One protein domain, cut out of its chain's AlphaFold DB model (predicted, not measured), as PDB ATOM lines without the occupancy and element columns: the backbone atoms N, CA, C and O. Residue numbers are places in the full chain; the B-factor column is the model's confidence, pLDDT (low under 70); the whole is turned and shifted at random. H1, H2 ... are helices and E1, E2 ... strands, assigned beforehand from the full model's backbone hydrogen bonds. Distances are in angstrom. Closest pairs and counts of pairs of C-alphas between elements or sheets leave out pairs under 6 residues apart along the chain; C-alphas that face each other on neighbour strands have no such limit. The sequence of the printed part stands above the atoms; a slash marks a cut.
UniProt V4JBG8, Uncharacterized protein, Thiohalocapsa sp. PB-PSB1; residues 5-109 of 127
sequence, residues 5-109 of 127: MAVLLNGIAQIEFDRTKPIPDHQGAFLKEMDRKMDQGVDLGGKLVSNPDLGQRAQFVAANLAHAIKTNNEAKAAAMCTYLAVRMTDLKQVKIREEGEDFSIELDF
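What this domain is: This is residues 5 to 109 of the 127 residues of an uncharacterized protein of Thiohalocapsa sp. PB-PSB1 (UniProt V4JBG8). A twisted four-stranded sheet forms one side of the domain, with the helical hairpin H2-H3 over one face and the other face bare. On the far side of those helices from the sheet, H1 runs crosswise to H3 and comes close to H2 with its last residue, Met 38, and the small hairpin E3-E4 packs by E3 on H2. The printed part has 105 residues, in the order E1 E2 H1 E3 E4 H2 H3 E5 E6; the mixed sheet runs E2 E1 E5 E6, and the class is mixed, helices and strands. It is compact, with a radius of gyration of the C-alphas of 13.2 A and spans of 37 by 33 by 26 A.

Where its parts are: Find C-alpha 5 at (189.872, 171.524, 112.927), where E1, residues 5 to 9, begins. Beside it are E2, 12 to 18, and E5, 93 to 99, 18.8 A long; E6, 102 to 108, 19.5 A long, ends at C-alpha 108 (188.278, 162.922, 108.791). H2, 54 to 70, spans 24.3 A, H3, 74 to 87, 19.8 A, and H1, 27 to 38, 16.6 A. E3 is residues 42 to 44, E4 47 to 49.

How they stand to each other: Look first at E1 and E5, parallel, with N 8 and O 94 2.8 A apart, within hydrogen-bond range. The hairpins E1-E2 (N 7 to O 15, 2.8 A), E5-E6 (N 95 to O 106, 2.8 A) and E3-E4 (N 42 to O 49, 3.0 A) are antiparallel. H2 and H3 are on the same face, at heights over the sheet of 8.9 A and 9.5 A. They touch at a shallow tilt of 22 degrees, opposite ways; their closest C-alphas, Leu 65 and Ala 77, are 5.1 A apart. H1, not on the sheet, is close to but not clearly touching H3, about perpendicular at 88 degrees, with the closest C-alphas, Leu 31 and Tyr 83, 6.3 A apart. The closest C-alphas of E3 and H2, Leu 44 and Phe 60, are 6.3 A apart. In H1, H2 and H3 every O i to N i+4 pair is within hydrogen-bond range.

The domain as a whole: The farthest C-alphas, Asp 25 and Gly 100, are 38.8 A apart. The printed part has no cut and no long link. Confidence is under 70 at residues 23, 25 and 26.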
ATOM      1  N   MET A   5     189.569 172.940 112.731       95.69
ATOM      2  CA  MET A   5     189.872 171.524 112.927       95.69
ATOM      3  C   MET A   5     189.599 171.164 114.383       95.69
ATOM      4  O   MET A   5     189.900 171.959 115.271       95.69
ATOM      5  N   ALA A   6     189.066 169.976 114.646       96.81
ATOM      6  CA  ALA A   6     188.897 169.489 116.013       96.81
ATOM      7  C   ALA A   6     189.634 168.172 116.245       96.81
ATOM      8  O   ALA A   6     189.721 167.327 115.356       96.81
ATOM      9  N   VAL A   7     190.130 167.990 117.463       97.75
ATOM     10  CA  VAL A   7     190.663 166.725 117.965       97.75
ATOM     11  C   VAL A   7     189.669 166.197 118.985       97.75
ATOM     12  O   VAL A   7     189.404 166.858 119.992       97.75
ATOM     13  N   LEU A   8     189.096 165.030 118.708       97.25
ATOM     14  CA  LEU A   8     188.096 164.385 119.549       97.25
ATOM     15  C   LEU A   8     188.707 163.155 120.219       97.25
ATOM     16  O   LEU A   8     189.303 162.334 119.531       97.25
ATOM     17  N   LEU A   9     188.502 162.997 121.524       96.38
ATOM     18  CA  LEU A   9     188.788 161.769 122.267       96.38
ATOM     19  C   LEU A   9     187.460 161.152 122.699       96.38
ATOM     20  O   LEU A   9     186.673 161.807 123.380       96.38
ATOM     21  N   ASN A  10     187.188 159.922 122.264       95.44
ATOM     22  CA  ASN A  10     185.928 159.213 122.510       95.44
ATOM     23  C   ASN A  10     184.689 160.061 122.145       95.44
ATOM     24  O   ASN A  10     183.673 160.054 122.834       95.44
ATOM     25  N   GLY A  11     184.790 160.834 121.055       93.31
ATOM     26  CA  GLY A  11     183.733 161.734 120.574       93.31
ATOM     27  C   GLY A  11     183.643 163.088 121.289       93.31
ATOM     28  O   GLY A  11     182.884 163.948 120.848       93.31
ATOM     29  N   ILE A  12     184.434 163.317 122.340       93.25
ATOM     30  CA  ILE A  12     184.464 164.570 123.100       93.25
ATOM     31  C   ILE A  12     185.605 165.447 122.587       93.25
ATOM     32  O   ILE A  12     186.755 165.008 122.532       93.25
ATOM     33  N   ALA A  13     185.305 166.700 122.242       94.75
ATOM     34  CA  ALA A  13     186.313 167.651 121.790       94.75
ATOM     35  C   ALA A  13     187.341 167.950 122.891       94.75
ATOM     36  O   ALA A  13     186.986 168.409 123.973       94.75
ATOM     37  N   GLN A  14     188.612 167.695 122.581       96.12
ATOM     38  CA  GLN A  14     189.760 167.976 123.446       96.12
ATOM     39  C   GLN A  14     190.479 169.251 123.010       96.12
ATOM     40  O   GLN A  14     190.879 170.061 123.840       96.12
ATOM     41  N   ILE A  15     190.645 169.437 121.696       95.19
ATOM     42  CA  ILE A  15     191.326 170.602 121.121       95.19
ATOM     43  C   ILE A  15     190.523 171.101 119.923       95.19
ATOM     44  O   ILE A  15     190.191 170.329 119.026       95.19
ATOM     45  N   GLU A  16     190.249 172.401 119.888       94.50
ATOM     46  CA  GLU A  16     189.674 173.101 118.739       94.50
ATOM     47  C   GLU A  16     190.747 174.041 118.169       94.50
ATOM     48  O   GLU A  16     191.231 174.935 118.865       94.50
ATOM     49  N   PHE A  17     191.136 173.840 116.912       93.00
ATOM     50  CA  PHE A  17     192.124 174.660 116.216       93.00
ATOM     51  C   PHE A  17     191.436 175.552 115.181       93.00
ATOM     52  O   PHE A  17     190.800 175.061 114.249       93.00
ATOM     53  N   ASP A  18     191.601 176.863 115.331       91.75
ATOM     54  CA  ASP A  18     191.057 177.876 114.432       91.75
ATOM     55  C   ASP A  18     192.156 178.392 113.500       91.75
ATOM     56  O   ASP A  18     193.052 179.120 113.929       91.75
ATOM     57  N   ARG A  19     192.076 178.039 112.212       89.38
ATOM     58  CA  ARG A  19     193.062 178.449 111.199       89.38
ATOM     59  C   ARG A  19     193.030 179.943 110.872       89.38
ATOM     60  O   ARG A  19     193.925 180.414 110.178       89.38
ATOM     61  N   THR A  20     192.012 180.680 111.317       88.88
ATOM     62  CA  THR A  20     191.949 182.140 111.137       88.88
ATOM     63  C   THR A  20     192.749 182.892 112.192       88.88
ATOM     64  O   THR A  20     193.101 184.053 111.981       88.88
ATOM     65  N   LYS A  21     193.060 182.246 113.323       85.50
ATOM     66  CA  LYS A  21     193.858 182.870 114.373       85.50
ATOM     67  C   LYS A  21     195.332 182.874 113.974       85.50
ATOM     68  O   LYS A  21     195.829 181.866 113.467       85.50
ATOM     69  N   PRO A  22     196.047 183.984 114.221       73.88
ATOM     70  CA  PRO A  22     197.467 184.051 113.939       73.88
ATOM     71  C   PRO A  22     198.201 182.993 114.760       73.88
ATOM     72  O   PRO A  22     198.047 182.886 115.978       73.88
ATOM     73  N   ILE A  23     199.000 182.204 114.057       69.69
ATOM     74  CA  ILE A  23     199.924 181.255 114.654       69.69
ATOM     75  C   ILE A  23     201.204 182.045 114.998       69.69
ATOM     76  O   ILE A  23     201.636 182.835 114.162       69.69
ATOM     77  N   PRO A  24     201.825 181.872 116.183       71.94
ATOM     78  CA  PRO A  24     203.043 182.604 116.547       71.94
ATOM     79  C   PRO A  24     204.165 182.484 115.501       71.94
ATOM     80  O   PRO A  24     204.417 181.392 114.989       71.94
ATOM     81  N   ASP A  25     204.885 183.579 115.234       65.44
ATOM     82  CA  ASP A  25     205.848 183.718 114.119       65.44
ATOM     83  C   ASP A  25     206.938 182.627 114.064       65.44
ATOM     84  O   ASP A  25     207.439 182.261 112.999       65.44
ATOM     85  N   HIS A  26     207.297 182.052 115.211       63.84
ATOM     86  CA  HIS A  26     208.332 181.018 115.348       63.84
ATOM     87  C   HIS A  26     207.860 179.608 114.940       63.84
ATOM     88  O   HIS A  26     208.664 178.673 114.881       63.84
ATOM     89  N   GLN A  27     206.578 179.428 114.609       72.56
ATOM     90  CA  GLN A  27     206.017 178.121 114.267       72.56
ATOM     91  C   GLN A  27     206.522 177.563 112.933       72.56
ATOM     92  O   GLN A  27     206.699 176.355 112.811       72.56
ATOM     93  N   GLY A  28     206.848 178.406 111.947       80.50
ATOM     94  CA  GLY A  28     207.370 177.924 110.661       80.50
ATOM     95  C   GLY A  28     208.680 177.134 110.800       80.50
ATOM     96  O   GLY A  28     208.841 176.085 110.178       80.50
ATOM     97  N   ALA A  29     209.601 177.604 111.647       85.69
ATOM     98  CA  ALA A  29     210.855 176.903 111.930       85.69
ATOM     99  C   ALA A  29     210.615 175.612 112.727       85.69
ATOM    100  O   ALA A  29     211.192 174.575 112.409       85.69
ATOM    101  N   PHE A  30     209.711 175.661 113.708       86.31
ATOM    102  CA  PHE A  30     209.326 174.491 114.493       86.31
ATOM    103  C   PHE A  30     208.728 173.373 113.622       86.31
ATOM    104  O   PHE A  30     209.157 172.224 113.706       86.31
ATOM    105  N   LEU A  31     207.791 173.703 112.731       91.38
ATOM    106  CA  LEU A  31     207.164 172.731 111.834       91.38
ATOM    107  C   LEU A  31     208.163 172.134 110.835       91.38
ATOM    108  O   LEU A  31     208.076 170.948 110.527       91.38
ATOM    109  N   LYS A  32     209.120 172.927 110.340       92.31
ATOM    110  CA  LYS A  32     210.217 172.422 109.495       92.31
ATOM    111  C   LYS A  32     211.127 171.462 110.257       92.31
ATOM    112  O   LYS A  32     211.569 170.466 109.700       92.31
ATOM    113  N   GLU A  33     211.393 171.740 111.528       93.44
ATOM    114  CA  GLU A  33     212.185 170.843 112.365       93.44
ATOM    115  C   GLU A  33     211.448 169.525 112.644       93.44
ATOM    116  O   GLU A  33     212.072 168.465 112.655       93.44
ATOM    117  N   MET A  34     210.120 169.560 112.814       94.88
ATOM    118  CA  MET A  34     209.311 168.339 112.882       94.88
ATOM    119  C   MET A  34     209.409 167.517 111.594       94.88
ATOM    120  O   MET A  34     209.644 166.312 111.681       94.88
ATOM    121  N   ASP A  35     209.283 168.149 110.420       95.44
ATOM    122  CA  ASP A  35     209.468 167.458 109.136       95.44
ATOM    123  C   ASP A  35     210.838 166.791 109.065       95.44
ATOM    124  O   ASP A  35     210.922 165.593 108.814       95.44
ATOM    125  N   ARG A  36     211.900 167.554 109.353       95.19
ATOM    126  CA  ARG A  36     213.290 167.092 109.268       95.19
ATOM    127  C   ARG A  36     213.558 165.899 110.180       95.19
ATOM    128  O   ARG A  36     214.353 165.027 109.841       95.19
ATOM    129  N   LYS A  37     212.924 165.857 111.354       94.25
ATOM    130  CA  LYS A  37     213.004 164.698 112.253       94.25
ATOM    131  C   LYS A  37     212.293 163.488 111.656       94.25
ATOM    132  O   LYS A  37     212.849 162.401 111.691       94.25
ATOM    133  N   MET A  38     211.107 163.672 111.082       96.06
ATOM    134  CA  MET A  38     210.367 162.579 110.445       96.06
ATOM    135  C   MET A  38     211.006 162.093 109.137       96.06
ATOM    136  O   MET A  38     210.820 160.935 108.778       96.06
ATOM    137  N   ASP A  39     211.810 162.921 108.462       94.69
ATOM    138  CA  ASP A  39     212.637 162.513 107.314       94.69
ATOM    139  C   ASP A  39     213.696 161.462 107.691       94.69
ATOM    140  O   ASP A  39     214.199 160.754 106.825       94.69
ATOM    141  N   GLN A  40     214.044 161.341 108.977       93.56
ATOM    142  CA  GLN A  40     214.950 160.297 109.481       93.56
ATOM    143  C   GLN A  40     214.236 158.949 109.666       93.56
ATOM    144  O   GLN A  40     214.864 157.944 110.000       93.56
ATOM    145  N   GLY A  41     212.927 158.937 109.435       94.88
ATOM    146  CA  GLY A  41     212.041 157.807 109.592       94.88
ATOM    147  C   GLY A  41     211.104 157.955 110.785       94.88
ATOM    148  O   GLY A  41     211.364 158.686 111.740       94.88
ATOM    149  N   VAL A  42     209.983 157.242 110.714       95.88
ATOM    150  CA  VAL A  42     208.969 157.185 111.773       95.88
ATOM    151  C   VAL A  42     208.629 155.740 112.094       95.88
ATOM    152  O   VAL A  42     208.625 154.887 111.206       95.88
ATOM    153  N   ASP A  43     208.332 155.472 113.360       93.81
ATOM    154  CA  ASP A  43     207.768 154.193 113.779       93.81
ATOM    155  C   ASP A  43     206.241 154.259 113.671       93.81
ATOM    156  O   ASP A  43     205.595 155.074 114.332       93.81
ATOM    157  N   LEU A  44     205.674 153.414 112.814       90.81
ATOM    158  CA  LEU A  44     204.237 153.215 112.692       90.81
ATOM    159  C   LEU A  44     203.905 151.769 113.054       90.81
ATOM    160  O   LEU A  44     204.112 150.859 112.251       90.81
ATOM    161  N   GLY A  45     203.380 151.563 114.263       84.69
ATOM    162  CA  GLY A  45     202.932 150.247 114.726       84.69
ATOM    163  C   GLY A  45     204.053 149.204 114.784       84.69
ATOM    164  O   GLY A  45     203.838 148.059 114.393       84.69
ATOM    165  N   GLY A  46     205.259 149.597 115.205       87.56
ATOM    166  CA  GLY A  46     206.434 148.727 115.298       87.56
ATOM    167  C   GLY A  46     207.189 148.552 113.980       87.56
ATOM    168  O   GLY A  46     208.136 147.767 113.908       87.56
ATOM    169  N   LYS A  47     206.787 149.262 112.918       92.38
ATOM    170  CA  LYS A  47     207.467 149.252 111.622       92.38
ATOM    171  C   LYS A  47     208.106 150.606 111.350       92.38
ATOM    172  O   LYS A  47     207.419 151.617 111.217       92.38
ATOM    173  N   LEU A  48     209.423 150.595 111.161       95.31
ATOM    174  CA  LEU A  48     210.160 151.771 110.718       95.31
ATOM    175  C   LEU A  48     209.860 152.073 109.243       95.31
ATOM    176  O   LEU A  48     210.071 151.234 108.363       95.31
ATOM    177  N   VAL A  49     209.406 153.294 108.971       96.44
ATOM    178  CA  VAL A  49     209.217 153.842 107.626       96.44
ATOM    179  C   VAL A  49     210.258 154.930 107.403       96.44
ATOM    180  O   VAL A  49     210.163 155.992 108.004       96.44
ATOM    181  N   SER A  50     211.253 154.675 106.552       94.19
ATOM    182  CA  SER A  50     212.437 155.540 106.405       94.19
ATOM    183  C   SER A  50     212.204 156.838 105.626       94.19
ATOM    184  O   SER A  50     212.970 157.775 105.790       94.19
ATOM    185  N   ASN A  51     211.182 156.907 104.772       93.12
ATOM    186  CA  ASN A  51     210.826 158.118 104.028       93.12
ATOM    187  C   ASN A  51     209.298 158.258 104.006       93.12
ATOM    188  O   ASN A  51     208.668 157.881 103.015       93.12
ATOM    189  N   PRO A  52     208.688 158.682 105.126       96.69
ATOM    190  CA  PRO A  52     207.243 158.679 105.250       96.69
ATOM    191  C   PRO A  52     206.615 159.750 104.363       96.69
ATOM    192  O   PRO A  52     207.044 160.913 104.368       96.69
ATOM    193  N   ASP A  53     205.561 159.367 103.648       95.94
ATOM    194  CA  ASP A  53     204.709 160.320 102.946       95.94
ATOM    195  C   ASP A  53     203.904 161.188 103.934       95.94
ATOM    196  O   ASP A  53     203.935 161.004 105.155       95.94
ATOM    197  N   LEU A  54     203.185 162.179 103.408       95.38
ATOM    198  CA  LEU A  54     202.412 163.106 104.233       95.38
ATOM    199  C   LEU A  54     201.339 162.393 105.079       95.38
ATOM    200  O   LEU A  54     201.125 162.774 106.231       95.38
ATOM    201  N   GLY A  55     200.699 161.350 104.545       95.69
ATOM    202  CA  GLY A  55     199.695 160.570 105.265       95.69
ATOM    203  C   GLY A  55     200.310 159.775 106.415       95.69
ATOM    204  O   GLY A  55     199.805 159.810 107.535       95.69
ATOM    205  N   GLN A  56     201.450 159.130 106.177       96.81
ATOM    206  CA  GLN A  56     202.215 158.395 107.186       96.81
ATOM    207  C   GLN A  56     202.730 159.320 108.297       96.81
ATOM    208  O   GLN A  56     202.616 158.987 109.478       96.81
ATOM    209  N   ARG A  57     203.218 160.517 107.948       97.88
ATOM    210  CA  ARG A  57     203.571 161.552 108.936       97.88
ATOM    211  C   ARG A  57     202.358 161.988 109.745       97.88
ATOM    212  O   ARG A  57     202.453 162.099 110.963       97.88
ATOM    213  N   ALA A  58     201.220 162.224 109.092       97.56
ATOM    214  CA  ALA A  58     199.996 162.622 109.779       97.56
ATOM    215  C   ALA A  58     199.540 161.548 110.779       97.56
ATOM    216  O   ALA A  58     199.215 161.887 111.914       97.56
ATOM    217  N   GLN A  59     199.602 160.266 110.412       96.62
ATOM    218  CA  GLN A  59     199.303 159.159 111.325       96.62
ATOM    219  C   GLN A  59     200.268 159.117 112.516       96.62
ATOM    220  O   GLN A  59     199.830 159.055 113.665       96.62
ATOM    221  N   PHE A  60     201.574 159.247 112.272       97.25
ATOM    222  CA  PHE A  60     202.579 159.291 113.339       97.25
ATOM    223  C   PHE A  60     202.351 160.460 114.311       97.25
ATOM    224  O   PHE A  60     202.427 160.304 115.535       97.25
ATOM    225  N   VAL A  61     202.052 161.645 113.780       97.94
ATOM    226  CA  VAL A  61     201.778 162.843 114.581       97.94
ATOM    227  C   VAL A  61     200.463 162.701 115.348       97.94
ATOM    228  O   VAL A  61     200.412 163.071 116.520       97.94
ATOM    229  N   ALA A  62     199.425 162.121 114.744       98.00
ATOM    230  CA  ALA A  62     198.149 161.866 115.407       98.00
ATOM    231  C   ALA A  62     198.286 160.841 116.547       98.00
ATOM    232  O   ALA A  62     197.703 161.030 117.613       98.00
ATOM    233  N   ALA A  63     199.117 159.808 116.382       96.06
ATOM    234  CA  ALA A  63     199.441 158.864 117.453       96.06
ATOM    235  C   ALA A  63     200.164 159.548 118.623       96.06
ATOM    236  O   ALA A  63     199.787 159.394 119.788       96.06
ATOM    237  N   ASN A  64     201.155 160.390 118.319       96.69
ATOM    238  CA  ASN A  64     201.838 161.196 119.331       96.69
ATOM    239  C   ASN A  64     200.904 162.197 120.027       96.69
ATOM    240  O   ASN A  64     201.091 162.476 121.213       96.69
ATOM    241  N   LEU A  65     199.920 162.735 119.304       97.88
ATOM    242  CA  LEU A  65     198.878 163.606 119.838       97.88
ATOM    243  C   LEU A  65     197.967 162.855 120.813       97.88
ATOM    244  O   LEU A  65     197.756 163.342 121.920       97.88
ATOM    245  N   ALA A  66     197.482 161.665 120.446       96.94
ATOM    246  CA  ALA A  66     196.663 160.826 121.320       96.94
ATOM    247  C   ALA A  66     197.382 160.513 122.638       96.94
ATOM    248  O   ALA A  66     196.832 160.717 123.723       96.94
ATOM    249  N   HIS A  67     198.658 160.129 122.556       95.69
ATOM    250  CA  HIS A  67     199.476 159.894 123.741       95.69
ATOM    251  C   HIS A  67     199.684 161.169 124.578       95.69
ATOM    252  O   HIS A  67     199.607 161.122 125.805       95.69
ATOM    253  N   ALA A  68     199.919 162.322 123.941       97.06
ATOM    254  CA  ALA A  68     200.072 163.596 124.642       97.06
ATOM    255  C   ALA A  68     198.789 164.013 125.380       97.06
ATOM    256  O   ALA A  68     198.876 164.485 126.508       97.06
ATOM    257  N   ILE A  69     197.613 163.787 124.786       96.31
ATOM    258  CA  ILE A  69     196.317 164.030 125.433       96.31
ATOM    259  C   ILE A  69     196.145 163.103 126.642       96.31
ATOM    260  O   ILE A  69     195.915 163.590 127.744       96.31
ATOM    261  N   LYS A  70     196.343 161.785 126.480       94.56
ATOM    262  CA  LYS A  70     196.206 160.802 127.577       94.56
ATOM    263  C   LYS A  70     197.155 161.071 128.749       94.56
ATOM    264  O   LYS A  70     196.835 160.756 129.889       94.56
ATOM    265  N   THR A  71     198.314 161.669 128.479       95.50
ATOM    266  CA  THR A  71     199.324 162.018 129.493       95.50
ATOM    267  C   THR A  71     199.244 163.470 129.976       95.50
ATOM    268  O   THR A  71     200.124 163.903 130.717       95.50
ATOM    269  N   ASN A  72     198.211 164.227 129.585       95.44
ATOM    270  CA  ASN A  72     198.032 165.652 129.903       95.44
ATOM    271  C   ASN A  72     199.243 166.538 129.538       95.44
ATOM    272  O   ASN A  72     199.518 167.552 130.179       95.44
ATOM    273  N   ASN A  73     199.984 166.177 128.489       97.06
ATOM    274  CA  ASN A  73     201.079 166.986 127.965       97.06
ATOM    275  C   ASN A  73     200.542 168.009 126.955       97.06
ATOM    276  O   ASN A  73     200.648 167.829 125.738       97.06
ATOM    277  N   GLU A  74     199.964 169.092 127.474       93.62
ATOM    278  CA  GLU A  74     199.302 170.132 126.678       93.62
ATOM    279  C   GLU A  74     200.227 170.765 125.633       93.62
ATOM    280  O   GLU A  74     199.825 170.958 124.488       93.62
ATOM    281  N   ALA A  75     201.489 171.029 125.985       91.94
ATOM    282  CA  ALA A  75     202.456 171.626 125.067       91.94
ATOM    283  C   ALA A  75     202.739 170.714 123.862       91.94
ATOM    284  O   ALA A  75     202.720 171.166 122.713       91.94
ATOM    285  N   LYS A  76     202.954 169.410 124.101       94.69
ATOM    286  CA  LYS A  76     203.136 168.432 123.019       94.69
ATOM    287  C   LYS A  76     201.849 168.277 122.211       94.69
ATOM    288  O   LYS A  76     201.917 168.255 120.985       94.69
ATOM    289  N   ALA A  77     200.690 168.215 122.862       96.44
ATOM    290  CA  ALA A  77     199.404 168.093 122.184       96.44
ATOM    291  C   ALA A  77     199.125 169.299 121.266       96.44
ATOM    292  O   ALA A  77     198.787 169.121 120.095       96.44
ATOM    293  N   ALA A  78     199.362 170.524 121.742       92.56
ATOM    294  CA  ALA A  78     199.229 171.744 120.950       92.56
ATOM    295  C   ALA A  78     200.172 171.752 119.737       92.56
ATOM    296  O   ALA A  78     199.757 172.094 118.626       92.56
ATOM    297  N   ALA A  79     201.423 171.319 119.921       92.88
ATOM    298  CA  ALA A  79     202.391 171.204 118.837       92.88
ATOM    299  C   ALA A  79     201.958 170.190 117.763       92.88
ATOM    300  O   ALA A  79     201.970 170.512 116.574       92.88
ATOM    301  N   MET A  80     201.535 168.985 118.167       96.81
ATOM    302  CA  MET A  80     201.089 167.953 117.223       96.81
ATOM    303  C   MET A  80     199.803 168.379 116.497       96.81
ATOM    304  O   MET A  80     199.693 168.217 115.284       96.81
ATOM    305  N   CYS A  81     198.855 168.985 117.220       96.00
ATOM    306  CA  CYS A  81     197.632 169.539 116.641       96.00
ATOM    307  C   CYS A  81     197.948 170.628 115.603       96.00
ATOM    308  O   CYS A  81     197.416 170.592 114.493       96.00
ATOM    309  N   THR A  82     198.870 171.544 115.916       94.19
ATOM    310  CA  THR A  82     199.267 172.602 114.975       94.19
ATOM    311  C   THR A  82     199.902 172.021 113.715       94.19
ATOM    312  O   THR A  82     199.566 172.445 112.610       94.19
ATOM    313  N   TYR A  83     200.771 171.015 113.854       95.88
ATOM    314  CA  TYR A  83     201.355 170.335 112.700       95.88
ATOM    315  C   TYR A  83     200.277 169.765 111.772       95.88
ATOM    316  O   TYR A  83     200.299 170.036 110.571       95.88
ATOM    317  N   LEU A  84     199.309 169.026 112.327       97.19
ATOM    318  CA  LEU A  84     198.209 168.448 111.552       97.19
ATOM    319  C   LEU A  84     197.376 169.536 110.870       97.19
ATOM    320  O   LEU A  84     197.133 169.448 109.671       97.19
ATOM    321  N   ALA A  85     197.007 170.595 111.591       94.62
ATOM    322  CA  ALA A  85     196.173 171.666 111.053       94.62
ATOM    323  C   ALA A  85     196.832 172.433 109.894       94.62
ATOM    324  O   ALA A  85     196.131 172.856 108.968       94.62
ATOM    325  N   VAL A  86     198.156 172.626 109.962       93.31
ATOM    326  CA  VAL A  86     198.937 173.392 108.978       93.31
ATOM    327  C   VAL A  86     199.330 172.539 107.773       93.31
ATOM    328  O   VAL A  86     199.268 173.022 106.645       93.31
ATOM    329  N   ARG A  87     199.747 171.284 107.982       95.00
ATOM    330  CA  ARG A  87     200.195 170.400 106.891       95.00
ATOM    331  C   ARG A  87     199.052 169.680 106.190       95.00
ATOM    332  O   ARG A  87     199.187 169.354 105.018       95.00
ATOM    333  N   MET A  88     197.935 169.477 106.886       95.25
ATOM    334  CA  MET A  88     196.715 168.876 106.350       95.25
ATOM    335  C   MET A  88     195.599 169.926 106.373       95.25
ATOM    336  O   MET A  88     194.726 169.923 107.243       95.25
ATOM    337  N   THR A  89     195.631 170.872 105.435       92.88
ATOM    338  CA  THR A  89     194.678 171.999 105.411       92.88
ATOM    339  C   THR A  89     193.225 171.548 105.279       92.88
ATOM    340  O   THR A  89     192.342 172.177 105.858       92.88
ATOM    341  N   ASP A  90     192.995 170.430 104.590       94.31
ATOM    342  CA  ASP A  90     191.664 169.858 104.370       94.31
ATOM    343  C   ASP A  90     191.191 168.962 105.525       94.31
ATOM    344  O   ASP A  90     190.033 168.544 105.550       94.31
ATOM    345  N   LEU A  91     192.060 168.663 106.499       96.75
ATOM    346  CA  LEU A  91     191.707 167.848 107.658       96.75
ATOM    347  C   LEU A  91     190.720 168.604 108.546       96.75
ATOM    348  O   LEU A  91     191.014 169.687 109.062       96.75
ATOM    349  N   LYS A  92     189.541 168.023 108.754       96.50
ATOM    350  CA  LYS A  92     188.474 168.639 109.545       96.50
ATOM    351  C   LYS A  92     188.461 168.107 110.965       96.50
ATOM    352  O   LYS A  92     188.239 168.884 111.893       96.50
ATOM    353  N   GLN A  93     188.692 166.809 111.152       97.69
ATOM    354  CA  GLN A  93     188.696 166.201 112.480       97.69
ATOM    355  C   GLN A  93     189.773 165.126 112.614       97.69
ATOM    356  O   GLN A  93     190.026 164.364 111.686       97.69
ATOM    357  N   VAL A  94     190.362 165.036 113.802       98.12
ATOM    358  CA  VAL A  94     191.140 163.882 114.260       98.12
ATOM    359  C   VAL A  94     190.293 163.186 115.311       98.12
ATOM    360  O   VAL A  94     190.056 163.751 116.379       98.12
ATOM    361  N   LYS A  95     189.796 161.987 115.014       98.06
ATOM    362  CA  LYS A  95     188.974 161.212 115.947       98.06
ATOM    363  C   LYS A  95     189.831 160.122 116.567       98.06
ATOM    364  O   LYS A  95     190.304 159.225 115.877       98.06
ATOM    365  N   ILE A  96     190.014 160.217 117.873       97.75
ATOM    366  CA  ILE A  96     190.761 159.272 118.690       97.75
ATOM    367  C   ILE A  96     189.741 158.489 119.513       97.75
ATOM    368  O   ILE A  96     188.866 159.076 120.155       97.75
ATOM    369  N   ARG A  97     189.844 157.165 119.482       97.50
ATOM    370  CA  ARG A  97     189.081 156.251 120.336       97.50
ATOM    371  C   ARG A  97     190.065 155.450 121.170       97.50
ATOM    372  O   ARG A  97     191.059 154.968 120.633       97.50
ATOM    373  N   GLU A  98     189.811 155.339 122.463       94.12
ATOM    374  CA  GLU A  98     190.607 154.479 123.340       94.12
ATOM    375  C   GLU A  98     190.195 153.020 123.155       94.12
ATOM    376  O   GLU A  98     189.008 152.691 123.187       94.12
ATOM    377  N   GLU A  99     191.182 152.145 122.986       91.62
ATOM    378  CA  GLU A  99     191.002 150.704 122.824       91.62
ATOM    379  C   GLU A  99     191.912 149.980 123.821       91.62
ATOM    380  O   GLU A  99     192.997 149.502 123.500       91.62
ATOM    381  N   GLY A 100     191.487 149.951 125.087       86.62
ATOM    382  CA  GLY A 100     192.306 149.417 126.174       86.62
ATOM    383  C   GLY A 100     193.552 150.275 126.416       86.62
ATOM    384  O   GLY A 100     193.450 151.430 126.840       86.62
ATOM    385  N   GLU A 101     194.736 149.708 126.181       83.69
ATOM    386  CA  GLU A 101     195.998 150.449 126.295       83.69
ATOM    387  C   GLU A 101     196.318 151.276 125.040       83.69
ATOM    388  O   GLU A 101     197.012 152.294 125.155       83.69
ATOM    389  N   ASP A 102     195.729 150.907 123.900       88.75
ATOM    390  CA  ASP A 102     195.976 151.477 122.578       88.75
ATOM    391  C   ASP A 102     194.933 152.534 122.171       88.75
ATOM    392  O   ASP A 102     194.000 152.875 122.910       88.75
ATOM    393  N   PHE A 103     195.109 153.075 120.963       92.75
ATOM    394  CA  PHE A 103     194.184 154.014 120.341       92.75
ATOM    395  C   PHE A 103     193.849 153.606 118.908       92.75
ATOM    396  O   PHE A 103     194.744 153.316 118.114       92.75
ATOM    397  N   SER A 104     192.579 153.747 118.535       95.69
ATOM    398  CA  SER A 104     192.166 153.854 117.135       95.69
ATOM    399  C   SER A 104     192.146 155.327 116.721       95.69
ATOM    400  O   SER A 104     191.554 156.166 117.406       95.69
ATOM    401  N   ILE A 105     192.735 155.642 115.566       96.69
ATOM    402  CA  ILE A 105     192.850 157.008 115.040       96.69
ATOM    403  C   ILE A 105     192.250 157.089 113.639       96.69
ATOM    404  O   ILE A 105     192.621 156.344 112.738       96.69
ATOM    405  N   GLU A 106     191.351 158.048 113.449       97.69
ATOM    406  CA  GLU A 106     190.690 158.339 112.179       97.69
ATOM    407  C   GLU A 106     190.910 159.816 111.815       97.69
ATOM    408  O   GLU A 106     190.640 160.720 112.612       97.69
ATOM    409  N   LEU A 107     191.414 160.061 110.604       97.62
ATOM    410  CA  LEU A 107     191.575 161.398 110.030       97.62
ATOM    411  C   LEU A 107     190.381 161.680 109.114       97.62
ATOM    412  O   LEU A 107     190.252 161.063 108.060       97.62
ATOM    413  N   ASP A 108     189.504 162.595 109.519       96.81
ATOM    414  CA  ASP A 108     188.278 162.922 108.791       96.81
ATOM    415  C   ASP A 108     188.447 164.225 108.001       96.81
ATOM    416  O   ASP A 108     188.603 165.315 108.563       96.81
ATOM    417  N   PHE A 109     188.405 164.099 106.678       95.44
ATOM    418  CA  PHE A 109     188.513 165.202 105.721       95.44
ATOM    419  C   PHE A 109     187.142 165.669 105.211       95.44
ATOM    420  O   PHE A 109     187.018 166.721 104.580       95.44
TER     421      PHE A 109